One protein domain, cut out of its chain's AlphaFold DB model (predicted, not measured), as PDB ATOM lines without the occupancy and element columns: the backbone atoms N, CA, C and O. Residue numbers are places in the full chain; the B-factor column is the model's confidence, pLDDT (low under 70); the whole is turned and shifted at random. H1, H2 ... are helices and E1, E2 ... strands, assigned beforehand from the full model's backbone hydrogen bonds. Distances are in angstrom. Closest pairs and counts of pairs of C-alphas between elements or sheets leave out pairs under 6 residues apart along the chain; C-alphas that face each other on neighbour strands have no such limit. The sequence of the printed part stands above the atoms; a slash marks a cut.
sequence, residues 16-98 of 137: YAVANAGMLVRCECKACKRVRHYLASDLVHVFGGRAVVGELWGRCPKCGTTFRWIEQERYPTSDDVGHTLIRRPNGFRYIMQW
ATOM      1  N   TYR A  16      -3.727 -73.233  97.294       94.75
ATOM      2  CA  TYR A  16      -3.355 -71.833  97.513       94.75
ATOM      3  C   TYR A  16      -1.865 -71.563  97.251       94.75
ATOM      4  O   TYR A  16      -1.524 -70.572  96.612       94.75
ATOM      5  N   ALA A  17      -0.975 -72.460  97.688       94.62
ATOM      6  CA  ALA A  17       0.461 -72.315  97.447       94.62
ATOM      7  C   ALA A  17       0.791 -72.445  95.951       94.62
ATOM      8  O   ALA A  17       1.540 -71.637  95.409       94.62
ATOM      9  N   VAL A  18       0.167 -73.414  95.276       95.12
ATOM     10  CA  VAL A  18       0.327 -73.656  93.831       95.12
ATOM     11  C   VAL A  18      -0.221 -72.481  93.006       95.12
ATOM     12  O   VAL A  18       0.388 -72.071  92.020       95.12
ATOM     13  N   ALA A  19      -1.343 -71.895  93.431       94.19
ATOM     14  CA  ALA A  19      -1.944 -70.722  92.804       94.19
ATOM     15  C   ALA A  19      -1.089 -69.465  92.974       94.19
ATOM     16  O   ALA A  19      -0.847 -68.770  91.990       94.19
ATOM     17  N   ASN A  20      -0.584 -69.203  94.182       91.75
ATOM     18  CA  ASN A  20       0.318 -68.077  94.436       91.75
ATOM     19  C   ASN A  20       1.624 -68.187  93.638       91.75
ATOM     20  O   ASN A  20       2.195 -67.173  93.254       91.75
ATOM     21  N   ALA A  21       2.086 -69.408  93.370       91.38
ATOM     22  CA  ALA A  21       3.249 -69.659  92.529       91.38
ATOM     23  C   ALA A  21       2.961 -69.531  91.017       91.38
ATOM     24  O   ALA A  21       3.874 -69.713  90.215       91.38
ATOM     25  N   GLY A  22       1.717 -69.256  90.603       90.94
ATOM     26  CA  GLY A  22       1.349 -69.134  89.188       90.94
ATOM     27  C   GLY A  22       1.453 -70.450  88.407       90.94
ATOM     28  O   GLY A  22       1.716 -70.445  87.206       90.94
ATOM     29  N   MET A  23       1.296 -71.592  89.078       94.44
ATOM     30  CA  MET A  23       1.502 -72.906  88.467       94.44
ATOM     31  C   MET A  23       0.257 -73.434  87.737       94.44
ATOM     32  O   MET A  23      -0.893 -73.067  88.009       94.44
ATOM     33  N   LEU A  24       0.502 -74.369  86.820       94.56
ATOM     34  CA  LEU A  24      -0.512 -75.178  86.158       94.56
ATOM     35  C   LEU A  24      -0.729 -76.488  86.909       94.56
ATOM     36  O   LEU A  24       0.224 -77.106  87.384       94.56
ATOM     37  N   VAL A  25      -1.970 -76.972  86.911       95.62
ATOM     38  CA  VAL A  25      -2.312 -78.323  87.366       95.62
ATOM     39  C   VAL A  25      -2.696 -79.175  86.158       95.62
ATOM     40  O   VAL A  25      -3.740 -78.981  85.521       95.62
ATOM     41  N   ARG A  26      -1.835 -80.141  85.830       95.56
ATOM     42  CA  ARG A  26      -2.072 -81.159  84.805       95.56
ATOM     43  C   ARG A  26      -2.833 -82.324  85.417       95.56
ATOM     44  O   ARG A  26      -2.373 -82.959  86.354       95.56
ATOM     45  N   CYS A  27      -3.972 -82.643  84.825       94.75
ATOM     46  CA  CYS A  27      -4.855 -83.707  85.273       94.75
ATOM     47  C   CYS A  27      -4.979 -84.775  84.197       94.75
ATOM     48  O   CYS A  27      -5.474 -84.504  83.098       94.75
ATOM     49  N   GLU A  28      -4.572 -85.999  84.509       95.12
ATOM     50  CA  GLU A  28      -4.608 -87.125  83.585       95.12
ATOM     51  C   GLU A  28      -5.452 -88.269  84.139       95.12
ATOM     52  O   GLU A  28      -5.181 -88.820  85.204       95.12
ATOM     53  N   CYS A  29      -6.439 -88.709  83.359       94.94
ATOM     54  CA  CYS A  29      -7.124 -89.962  83.636       94.94
ATOM     55  C   CYS A  29      -6.326 -91.145  83.079       94.94
ATOM     56  O   CYS A  29      -6.257 -91.324  81.866       94.94
ATOM     57  N   LYS A  30      -5.814 -92.031  83.935       94.81
ATOM     58  CA  LYS A  30      -5.070 -93.224  83.502       94.81
ATOM     59  C   LYS A  30      -5.922 -94.272  82.790       94.81
ATOM     60  O   LYS A  30      -5.349 -95.086  82.068       94.81
ATOM     61  N   ALA A  31      -7.249 -94.228  82.947       93.81
ATOM     62  CA  ALA A  31      -8.183 -95.106  82.242       93.81
ATOM     63  C   ALA A  31      -8.409 -94.658  80.789       93.81
ATOM     64  O   ALA A  31      -8.039 -95.373  79.867       93.81
ATOM     65  N   CYS A  32      -8.964 -93.459  80.575       95.19
ATOM     66  CA  CYS A  32      -9.286 -92.961  79.229       95.19
ATOM     67  C   CYS A  32      -8.189 -92.094  78.587       95.19
ATOM     68  O   CYS A  32      -8.432 -91.482  77.548       95.19
ATOM     69  N   LYS A  33      -7.023 -91.981  79.237       94.50
ATOM     70  CA  LYS A  33      -5.846 -91.188  78.827       94.50
ATOM     71  C   LYS A  33      -6.116 -89.705  78.571       94.50
ATOM     72  O   LYS A  33      -5.303 -89.006  77.980       94.50
ATOM     73  N   ARG A  34      -7.263 -89.193  79.022       93.19
ATOM     74  CA  ARG A  34      -7.618 -87.792  78.812       93.19
ATOM     75  C   ARG A  34      -6.784 -86.902  79.721       93.19
ATOM     76  O   ARG A  34      -6.832 -87.070  80.938       93.19
ATOM     77  N   VAL A  35      -6.117 -85.928  79.110       94.62
ATOM     78  CA  VAL A  35      -5.342 -84.886  79.787       94.62
ATOM     79  C   VAL A  35      -6.125 -83.575  79.773       94.62
ATOM     80  O   VAL A  35      -6.837 -83.266  78.810       94.62
ATOM     81  N   ARG A  36      -6.042 -82.820  80.866       94.06
ATOM     82  CA  ARG A  36      -6.568 -81.459  80.998       94.06
ATOM     83  C   ARG A  36      -5.561 -80.612  81.764       94.06
ATOM     84  O   ARG A  36      -4.923 -81.122  82.677       94.06
ATOM     85  N   HIS A  37      -5.473 -79.339  81.409       95.00
ATOM     86  CA  HIS A  37      -4.670 -78.359  82.124       95.00
ATOM     87  C   HIS A  37      -5.597 -77.300  82.710       95.00
ATOM     88  O   HIS A  37      -6.562 -76.884  82.061       95.00
ATOM     89  N   TYR A  38      -5.312 -76.906  83.943       94.12
ATOM     90  CA  TYR A  38      -6.034 -75.871  84.667       94.12
ATOM     91  C   TYR A  38      -5.030 -74.897  85.268       94.12
ATOM     92  O   TYR A  38      -3.956 -75.309  85.709       94.12
ATOM     93  N   LEU A  39      -5.405 -73.624  85.317       92.81
ATOM     94  CA  LEU A  39      -4.732 -72.651  86.165       92.81
ATOM     95  C   LEU A  39      -5.044 -72.965  87.627       92.81
ATOM     96  O   LEU A  39      -6.206 -73.168  87.982       92.81
ATOM     97  N   ALA A  40      -4.021 -72.997  88.480       94.31
ATOM     98  CA  ALA A  40      -4.232 -73.247  89.900       94.31
ATOM     99  C   ALA A  40      -5.091 -72.154  90.561       94.31
ATOM    100  O   ALA A  40      -5.934 -72.471  91.399       94.31
ATOM    101  N   SER A  41      -4.959 -70.896  90.128       93.25
ATOM    102  CA  SER A  41      -5.815 -69.782  90.562       93.25
ATOM    103  C   SER A  41      -7.298 -70.045  90.287       93.25
ATOM    104  O   SER A  41      -8.129 -69.905  91.184       93.25
ATOM    105  N   ASP A  42      -7.636 -70.532  89.092       92.50
ATOM    106  CA  ASP A  42      -9.016 -70.894  88.764       92.50
ATOM    107  C   ASP A  42      -9.532 -72.056  89.626       92.50
ATOM    108  O   ASP A  42     -10.708 -72.088  89.992       92.50
ATOM    109  N   LEU A  43      -8.670 -73.024  89.956       93.19
ATOM    110  CA  LEU A  43      -9.043 -74.149  90.816       93.19
ATOM    111  C   LEU A  43      -9.303 -73.706  92.258       93.19
ATOM    112  O   LEU A  43     -10.228 -74.226  92.879       93.19
ATOM    113  N   VAL A  44      -8.561 -72.722  92.776       94.12
ATOM    114  CA  VAL A  44      -8.805 -72.147  94.112       94.12
ATOM    115  C   VAL A  44     -10.213 -71.563  94.214       94.12
ATOM    116  O   VAL A  44     -10.866 -71.748  95.238       94.12
ATOM    117  N   HIS A  45     -10.723 -70.923  93.158       90.44
ATOM    118  CA  HIS A  45     -12.089 -70.388  93.150       90.44
ATOM    119  C   HIS A  45     -13.176 -71.470  93.215       90.44
ATOM    120  O   HIS A  45     -14.287 -71.191  93.658       90.44
ATOM    121  N   VAL A  46     -12.869 -72.697  92.784       91.81
ATOM    122  CA  VAL A  46     -13.836 -73.802  92.710       91.81
ATOM    123  C   VAL A  46     -13.749 -74.727  93.917       91.81
ATOM    124  O   VAL A  46     -14.774 -75.118  94.466       91.81
ATOM    125  N   PHE A  47     -12.533 -75.090  94.319       93.25
ATOM    126  CA  PHE A  47     -12.275 -76.077  95.371       93.25
ATOM    127  C   PHE A  47     -11.899 -75.440  96.714       93.25
ATOM    128  O   PHE A  47     -11.908 -76.112  97.742       93.25
ATOM    129  N   GLY A  48     -11.584 -74.143  96.722       93.88
ATOM    130  CA  GLY A  48     -11.042 -73.443  97.877       93.88
ATOM    131  C   GLY A  48      -9.529 -73.632  98.023       93.88
ATOM    132  O   GLY A  48      -8.943 -74.622  97.595       93.88
ATOM    133  N   GLY A  49      -8.871 -72.668  98.672       92.19
ATOM    134  CA  GLY A  49      -7.408 -72.657  98.802       92.19
ATOM    135  C   GLY A  49      -6.816 -73.757  99.694       92.19
ATOM    136  O   GLY A  49      -5.638 -74.076  99.560       92.19
ATOM    137  N   ARG A  50      -7.624 -74.347 100.589       94.56
ATOM    138  CA  ARG A  50      -7.207 -75.432 101.502       94.56
ATOM    139  C   ARG A  50      -7.278 -76.820 100.869       94.56
ATOM    140  O   ARG A  50      -6.849 -77.779 101.502       94.56
ATOM    141  N   ALA A  51      -7.839 -76.936  99.668       95.06
ATOM    142  CA  ALA A  51      -7.855 -78.197  98.950       95.06
ATOM    143  C   ALA A  51      -6.435 -78.576  98.507       95.06
ATOM    144  O   ALA A  51      -5.571 -77.715  98.317       95.06
ATOM    145  N   VAL A  52      -6.197 -79.875  98.381       94.75
ATOM    146  CA  VAL A  52      -4.870 -80.447  98.168       94.75
ATOM    147  C   VAL A  52      -4.775 -81.001  96.751       94.75
ATOM    148  O   VAL A  52      -5.686 -81.688  96.286       94.75
ATOM    149  N   VAL A  53      -3.682 -80.692  96.050       92.69
ATOM    150  CA  VAL A  53      -3.407 -81.273  94.730       92.69
ATOM    151  C   VAL A  53      -3.179 -82.778  94.892       92.69
ATOM    152  O   VAL A  53      -2.365 -83.210  95.704       92.69
ATOM    153  N   GLY A  54      -3.919 -83.575  94.126       91.25
ATOM    154  CA  GLY A  54      -3.996 -85.032  94.242       91.25
ATOM    155  C   GLY A  54      -5.365 -85.543  94.697       91.25
ATOM    156  O   GLY A  54      -5.659 -86.722  94.505       91.25
ATOM    157  N   GLU A  55      -6.204 -84.673  95.266       91.25
ATOM    158  CA  GLU A  55      -7.516 -85.035  95.823       91.25
ATOM    159  C   GLU A  55      -8.669 -84.198  95.252       91.25
ATOM    160  O   GLU A  55      -9.802 -84.251  95.732       91.25
ATOM    161  N   LEU A  56      -8.408 -83.413  94.209       90.31
ATOM    162  CA  LEU A  56      -9.363 -82.430  93.708       90.31
ATOM    163  C   LEU A  56     -10.536 -83.082  92.959       90.31
ATOM    164  O   LEU A  56     -11.633 -82.520  92.915       90.31
ATOM    165  N   TRP A  57     -10.355 -84.276  92.382       88.38
ATOM    166  CA  TRP A  57     -11.417 -84.946  91.626       88.38
ATOM    167  C   TRP A  57     -11.664 -86.391  92.056       88.38
ATOM    168  O   TRP A  57     -10.814 -87.266  91.925       88.38
ATOM    169  N   GLY A  58     -12.914 -86.686  92.428       87.31
ATOM    170  CA  GLY A  58     -13.328 -88.050  92.777       87.31
ATOM    171  C   GLY A  58     -13.578 -88.982  91.579       87.31
ATOM    172  O   GLY A  58     -13.407 -90.197  91.690       87.31
ATOM    173  N   ARG A  59     -14.011 -88.451  90.422       90.25
ATOM    174  CA  ARG A  59     -14.358 -89.247  89.224       90.25
ATOM    175  C   ARG A  59     -13.944 -88.559  87.935       90.25
ATOM    176  O   ARG A  59     -14.094 -87.347  87.787       90.25
ATOM    177  N   CYS A  60     -13.518 -89.347  86.945       90.81
ATOM    178  CA  CYS A  60     -13.291 -88.814  85.608       90.81
ATOM    179  C   CYS A  60     -14.625 -88.370  84.971       90.81
ATOM    180  O   CYS A  60     -15.495 -89.209  84.750       90.81
ATOM    181  N   PRO A  61     -14.774 -87.106  84.538       84.50
ATOM    182  CA  PRO A  61     -16.017 -86.615  83.933       84.50
ATOM    183  C   PRO A  61     -16.298 -87.174  82.528       84.50
ATOM    184  O   PRO A  61     -17.340 -86.873  81.961       84.50
ATOM    185  N   LYS A  62     -15.361 -87.921  81.924       89.88
ATOM    186  CA  LYS A  62     -15.570 -88.581  80.623       89.88
ATOM    187  C   LYS A  62     -15.981 -90.043  80.782       89.88
ATOM    188  O   LYS A  62     -16.954 -90.453  80.172       89.88
ATOM    189  N   CYS A  63     -15.209 -90.828  81.534       93.62
ATOM    190  CA  CYS A  63     -15.409 -92.279  81.629       93.62
ATOM    191  C   CYS A  63     -15.967 -92.748  82.979       93.62
ATOM    192  O   CYS A  63     -16.132 -93.943  83.175       93.62
ATOM    193  N   GLY A  64     -16.205 -91.844  83.934       91.62
ATOM    194  CA  GLY A  64     -16.790 -92.159  85.242       91.62
ATOM    195  C   GLY A  64     -15.867 -92.890  86.224       91.62
ATOM    196  O   GLY A  64     -16.206 -92.984  87.400       91.62
ATOM    197  N   THR A  65     -14.701 -93.376  85.782       92.12
ATOM    198  CA  THR A  65     -13.770 -94.150  86.617       92.12
ATOM    199  C   THR A  65     -13.288 -93.345  87.827       92.12
ATOM    200  O   THR A  65     -12.858 -92.194  87.686       92.12
ATOM    201  N   THR A  66     -13.340 -93.978  88.998       83.12
ATOM    202  CA  THR A  66     -12.803 -93.505  90.280       83.12
ATOM    203  C   THR A  66     -11.320 -93.897  90.420       83.12
ATOM    204  O   THR A  66     -10.870 -94.864  89.806       83.12
ATOM    205  N   PHE A  67     -10.534 -93.145  91.198       70.12
ATOM    206  CA  PHE A  67      -9.161 -93.507  91.629       70.12
ATOM    207  C   PHE A  67      -8.088 -93.683  90.537       70.12
ATOM    208  O   PHE A  67      -7.043 -94.285  90.766       70.12
ATOM    209  N   ARG A  68      -8.317 -93.165  89.326       80.81
ATOM    210  CA  ARG A  68      -7.325 -93.180  88.232       80.81
ATOM    211  C   ARG A  68      -7.005 -91.782  87.716       80.81
ATOM    212  O   ARG A  68      -6.693 -91.632  86.534       80.81
ATOM    213  N   TRP A  69      -7.145 -90.766  88.560       87.44
ATOM    214  CA  TRP A  69      -6.681 -89.419  88.253       87.44
ATOM    215  C   TRP A  69      -5.302 -89.202  88.844       87.44
ATOM    216  O   TRP A  69      -5.061 -89.528  89.997       87.44
ATOM    217  N   ILE A  70      -4.401 -88.708  88.003       91.50
ATOM    218  CA  ILE A  70      -3.109 -88.204  88.434       91.50
ATOM    219  C   ILE A  70      -3.126 -86.706  88.204       91.50
ATOM    220  O   ILE A  70      -3.395 -86.246  87.091       91.50
ATOM    221  N   GLU A  71      -2.846 -85.982  89.272       93.25
ATOM    222  CA  GLU A  71      -2.735 -84.537  89.304       93.25
ATOM    223  C   GLU A  71      -1.260 -84.211  89.515       93.25
ATOM    224  O   GLU A  71      -0.601 -84.823  90.353       93.25
ATOM    225  N   GLN A  72      -0.726 -83.329  88.681       94.25
ATOM    226  CA  GLN A  72       0.667 -82.906  88.722       94.25
ATOM    227  C   GLN A  72       0.721 -81.399  88.545       94.25
ATOM    228  O   GLN A  72       0.266 -80.872  87.525       94.25
ATOM    229  N   GLU A  73       1.286 -80.714  89.522       94.56
ATOM    230  CA  GLU A  73       1.652 -79.316  89.414       94.56
ATOM    231  C   GLU A  73       2.939 -79.150  88.599       94.56
ATOM    232  O   GLU A  73       3.877 -79.945  88.684       94.56
ATOM    233  N   ARG A  74       2.986 -78.103  87.778       94.19
ATOM    234  CA  ARG A  74       4.213 -77.662  87.112       94.19
ATOM    235  C   ARG A  74       4.153 -76.175  86.814       94.19
ATOM    236  O   ARG A  74       3.069 -75.612  86.659       94.19
ATOM    237  N   TYR A  75       5.314 -75.556  86.667       92.88
ATOM    238  CA  TYR A  75       5.374 -74.214  86.105       92.88
ATOM    239  C   TYR A  75       4.986 -74.246  84.617       92.88
ATOM    240  O   TYR A  75       5.298 -75.227  83.922       92.88
ATOM    241  N   PRO A  76       4.274 -73.216  84.127       90.81
ATOM    242  CA  PRO A  76       4.125 -73.011  82.694       90.81
ATOM    243  C   PRO A  76       5.504 -72.777  82.059       90.81
ATOM    244  O   PRO A  76       6.393 -72.194  82.681       90.81
ATOM    245  N   THR A  77       5.689 -73.251  80.831       90.06
ATOM    246  CA  THR A  77       6.904 -73.043  80.030       90.06
ATOM    247  C   THR A  77       6.577 -72.247  78.767       90.06
ATOM    248  O   THR A  77       5.409 -72.075  78.418       90.06
ATOM    249  N   SER A  78       7.601 -71.776  78.050       86.56
ATOM    250  CA  SER A  78       7.427 -71.119  76.742       86.56
ATOM    251  C   SER A  78       6.668 -71.990  75.738       86.56
ATOM    252  O   SER A  78       5.937 -71.475  74.901       86.56
ATOM    253  N   ASP A  79       6.797 -73.309  75.859       88.25
ATOM    254  CA  ASP A  79       6.145 -74.266  74.964       88.25
ATOM    255  C   ASP A  79       4.636 -74.375  75.213       88.25
ATOM    256  O   ASP A  79       3.923 -74.942  74.394       88.25
ATOM    257  N   ASP A  80       4.121 -73.861  76.333       87.31
ATOM    258  CA  ASP A  80       2.681 -73.846  76.598       87.31
ATOM    259  C   ASP A  80       1.951 -72.756  75.817       87.31
ATOM    260  O   ASP A  80       0.756 -72.894  75.534       87.31
ATOM    261  N   VAL A  81       2.658 -71.684  75.464       84.31
ATOM    262  CA  VAL A  81       2.099 -70.519  74.783       84.31
ATOM    263  C   VAL A  81       1.613 -70.940  73.408       84.31
ATOM    264  O   VAL A  81       2.361 -71.490  72.608       84.31
ATOM    265  N   GLY A  82       0.323 -70.753  73.137       85.12
ATOM    266  CA  GLY A  82      -0.263 -71.207  71.878       85.12
ATOM    267  C   GLY A  82      -0.455 -72.729  71.748       85.12
ATOM    268  O   GLY A  82      -1.129 -73.165  70.818       85.12
ATOM    269  N   HIS A  83       0.038 -73.564  72.663       88.19
ATOM    270  CA  HIS A  83      -0.073 -75.027  72.531       88.19
ATOM    271  C   HIS A  83      -0.913 -75.675  73.631       88.19
ATOM    272  O   HIS A  83      -1.608 -76.669  73.388       88.19
ATOM    273  N   THR A  84      -0.916 -75.100  74.831       90.12
ATOM    274  CA  THR A  84      -1.659 -75.643  75.965       90.12
ATOM    275  C   THR A  84      -3.042 -75.013  76.064       90.12
ATOM    276  O   THR A  84      -3.218 -73.807  76.231       90.12
ATOM    277  N   LEU A  85      -4.059 -75.871  75.988       90.62
ATOM    278  CA  LEU A  85      -5.448 -75.498  76.229       90.62
ATOM    279  C   LEU A  85      -5.743 -75.518  77.731       90.62
ATOM    280  O   LEU A  85      -5.808 -76.590  78.347       90.62
ATOM    281  N   ILE A  86      -5.978 -74.339  78.298       89.81
ATOM    282  CA  ILE A  86      -6.384 -74.171  79.691       89.81
ATOM    283  C   ILE A  86      -7.900 -74.263  79.771       89.81
ATOM    284  O   ILE A  86      -8.638 -73.618  79.018       89.81
ATOM    285  N   ARG A  87      -8.389 -75.044  80.727       88.56
ATOM    286  CA  ARG A  87      -9.803 -75.037  81.096       88.56
ATOM    287  C   ARG A  87     -10.008 -74.110  82.280       88.56
ATOM    288  O   ARG A  87      -9.399 -74.330  83.320       88.56
ATOM    289  N   ARG A  88     -10.922 -73.152  82.140       85.75
ATOM    290  CA  ARG A  88     -11.334 -72.277  83.238       85.75
ATOM    291  C   ARG A  88     -12.697 -72.744  83.764       85.75
ATOM    292  O   ARG A  88     -13.688 -72.685  83.038       85.75
ATOM    293  N   PRO A  89     -12.773 -73.323  84.973       80.44
ATOM    294  CA  PRO A  89     -14.040 -73.770  85.551       80.44
ATOM    295  C   PRO A  89     -14.902 -72.634  86.136       80.44
ATOM    296  O   PRO A  89     -16.036 -72.902  86.531       80.44
ATOM    297  N   ASN A  90     -14.411 -71.389  86.170       71.00
ATOM    298  CA  ASN A  90     -15.122 -70.244  86.741       71.00
ATOM    299  C   ASN A  90     -16.306 -69.778  85.857       71.00
ATOM    300  O   ASN A  90     -16.132 -69.018  84.906       71.00
ATOM    301  N   GLY A  91     -17.518 -70.251  86.178       58.72
ATOM    302  CA  GLY A  91     -18.812 -69.726  85.706       58.72
ATOM    303  C   GLY A  91     -19.205 -70.086  84.270       58.72
ATOM    304  O   GLY A  91     -20.279 -70.639  84.038       58.72
ATOM    305  N   PHE A  92     -18.321 -69.853  83.306       58.84
ATOM    306  CA  PHE A  92     -18.506 -70.252  81.917       58.84
ATOM    307  C   PHE A  92     -17.400 -71.242  81.581       58.84
ATOM    308  O   PHE A  92     -16.222 -70.919  81.668       58.84
ATOM    309  N   ARG A  93     -17.756 -72.482  81.235       63.16
ATOM    310  CA  ARG A  93     -16.778 -73.500  80.823       63.16
ATOM    311  C   ARG A  93     -16.221 -73.144  79.442       63.16
ATOM    312  O   ARG A  93     -16.590 -73.783  78.460       63.16
ATOM    313  N   TYR A  94     -15.355 -72.143  79.355       72.94
ATOM    314  CA  TYR A  94     -14.628 -71.837  78.130       72.94
ATOM    315  C   TYR A  94     -13.231 -72.461  78.171       72.94
ATOM    316  O   TYR A  94     -12.625 -72.678  79.227       72.94
ATOM    317  N   ILE A  95     -12.767 -72.854  76.990       76.88
ATOM    318  CA  ILE A  95     -11.411 -73.340  76.767       76.88
ATOM    319  C   ILE A  95     -10.670 -72.168  76.151       76.88
ATOM    320  O   ILE A  95     -11.105 -71.652  75.124       76.88
ATOM    321  N   MET A  96      -9.583 -71.751  76.785       75.19
ATOM    322  CA  MET A  96      -8.742 -70.681  76.278       75.19
ATOM    323  C   MET A  96      -7.377 -71.263  75.939       75.19
ATOM    324  O   MET A  96      -6.829 -72.077  76.687       75.19
ATOM    325  N   GLN A  97      -6.855 -70.880  74.782       77.00
ATOM    326  CA  GLN A  97      -5.457 -71.108  74.457       77.00
ATOM    327  C   GLN A  97      -4.616 -70.232  75.388       77.00
ATOM    328  O   GLN A  97      -5.007 -69.102  75.670       77.00
ATOM    329  N   TRP A  98      -3.515 -70.754  75.922       69.12
ATOM    330  CA  TRP A  98      -2.628 -69.944  76.754       69.12
ATOM    331  C   TRP A  98      -2.053 -68.784  75.923       69.12
ATOM    332  O   TRP A  98      -1.428 -69.032  74.889       69.12
TER     333      TRP A  98
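What this domain is: This is residues 16 to 98 of the 137 residues of an uncharacterized protein of Devosia riboflavina (UniProt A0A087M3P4). A small antiparallel sheet of three strands, E2, E1 and E3, has two short helices, H1 and H2, at one end, and a separate two-strand hairpin, E4 and E5, beside it with E4 next to E2. A long loop, residues 48 to 68, runs from H2 back to the other end of the sheet, where E3 begins. The 83 printed residues hold two named helices and five named strands in the order H1, E1, E2, H2, E3, E4, E5; the class is mixed, helices and strands, with under half of the residues, 38, in named elements. The whole is compact and rounded, with a radius of gyration of the C-alphas of 12.3 A and spans of 31 by 29 by 24 A.

How they stand to each other: Start with H1, residues 16 to 20, which touches H2, residues 40 to 47; the closest C-alphas, of Ala 19 and Ala 40, are 4.5 A apart. Next look at E1, residues 24 to 29, and E2, residues 35 to 39, an antiparallel hairpin at 155 degrees, where N 27 and O 36 are 2.8 A apart, within hydrogen-bond range. On the other side of E1 find E3, residues 69 to 74, antiparallel to it at 158 degrees, with N 26 and O 72 2.8 A apart. E2 and E3 are the edge strands. H1 only grazes this sheet with residues 18 to 19, and H2 only grazes it with residues 40 to 43. E2, H2 and E3 form a split strand-helix-strand unit, two strands running the same way with E1 between them, and its crossover is right-handed. Further along, E4, residues 85 to 88, and E5, residues 94 to 97, form a hairpin, antiparallel at 144 degrees, with N 86 and O 96 2.9 A apart. Between E2 and E4 the closest C-alphas, of His 37 and Ile 86, are 5.1 A apart, while E2 and E5 are apart. In H1 every O i to N i+4 pair is within hydrogen-bond range; in H2, 3 of 4 are.

Where its parts are: Find C-alpha 16 at (-3.355, -71.833, 97.513), where H1 begins; it is 6.1 A long. E1 begins at C-alpha 24, at (-0.512, -75.178, 86.158), and is 16.4 A long; E2 measures 13.8 A, H2 10.1 A and E3 16.1 A. E4 measures 9.7 A, and E5, 9.9 A long, ends at C-alpha 97, at (-5.457, -71.108, 74.457).

The domain as a whole: The C-alphas of Gly 64 and Ser 78, the two farthest apart, are 33.2 A from each other. The printed part has no cut, and the link from H2 to E3, 21 residues, is long. Look at the B-factor column for the model's confidence: the mean pLDDT of the printed part is 88.9, and residues 91 to 93 and 98 are under 70.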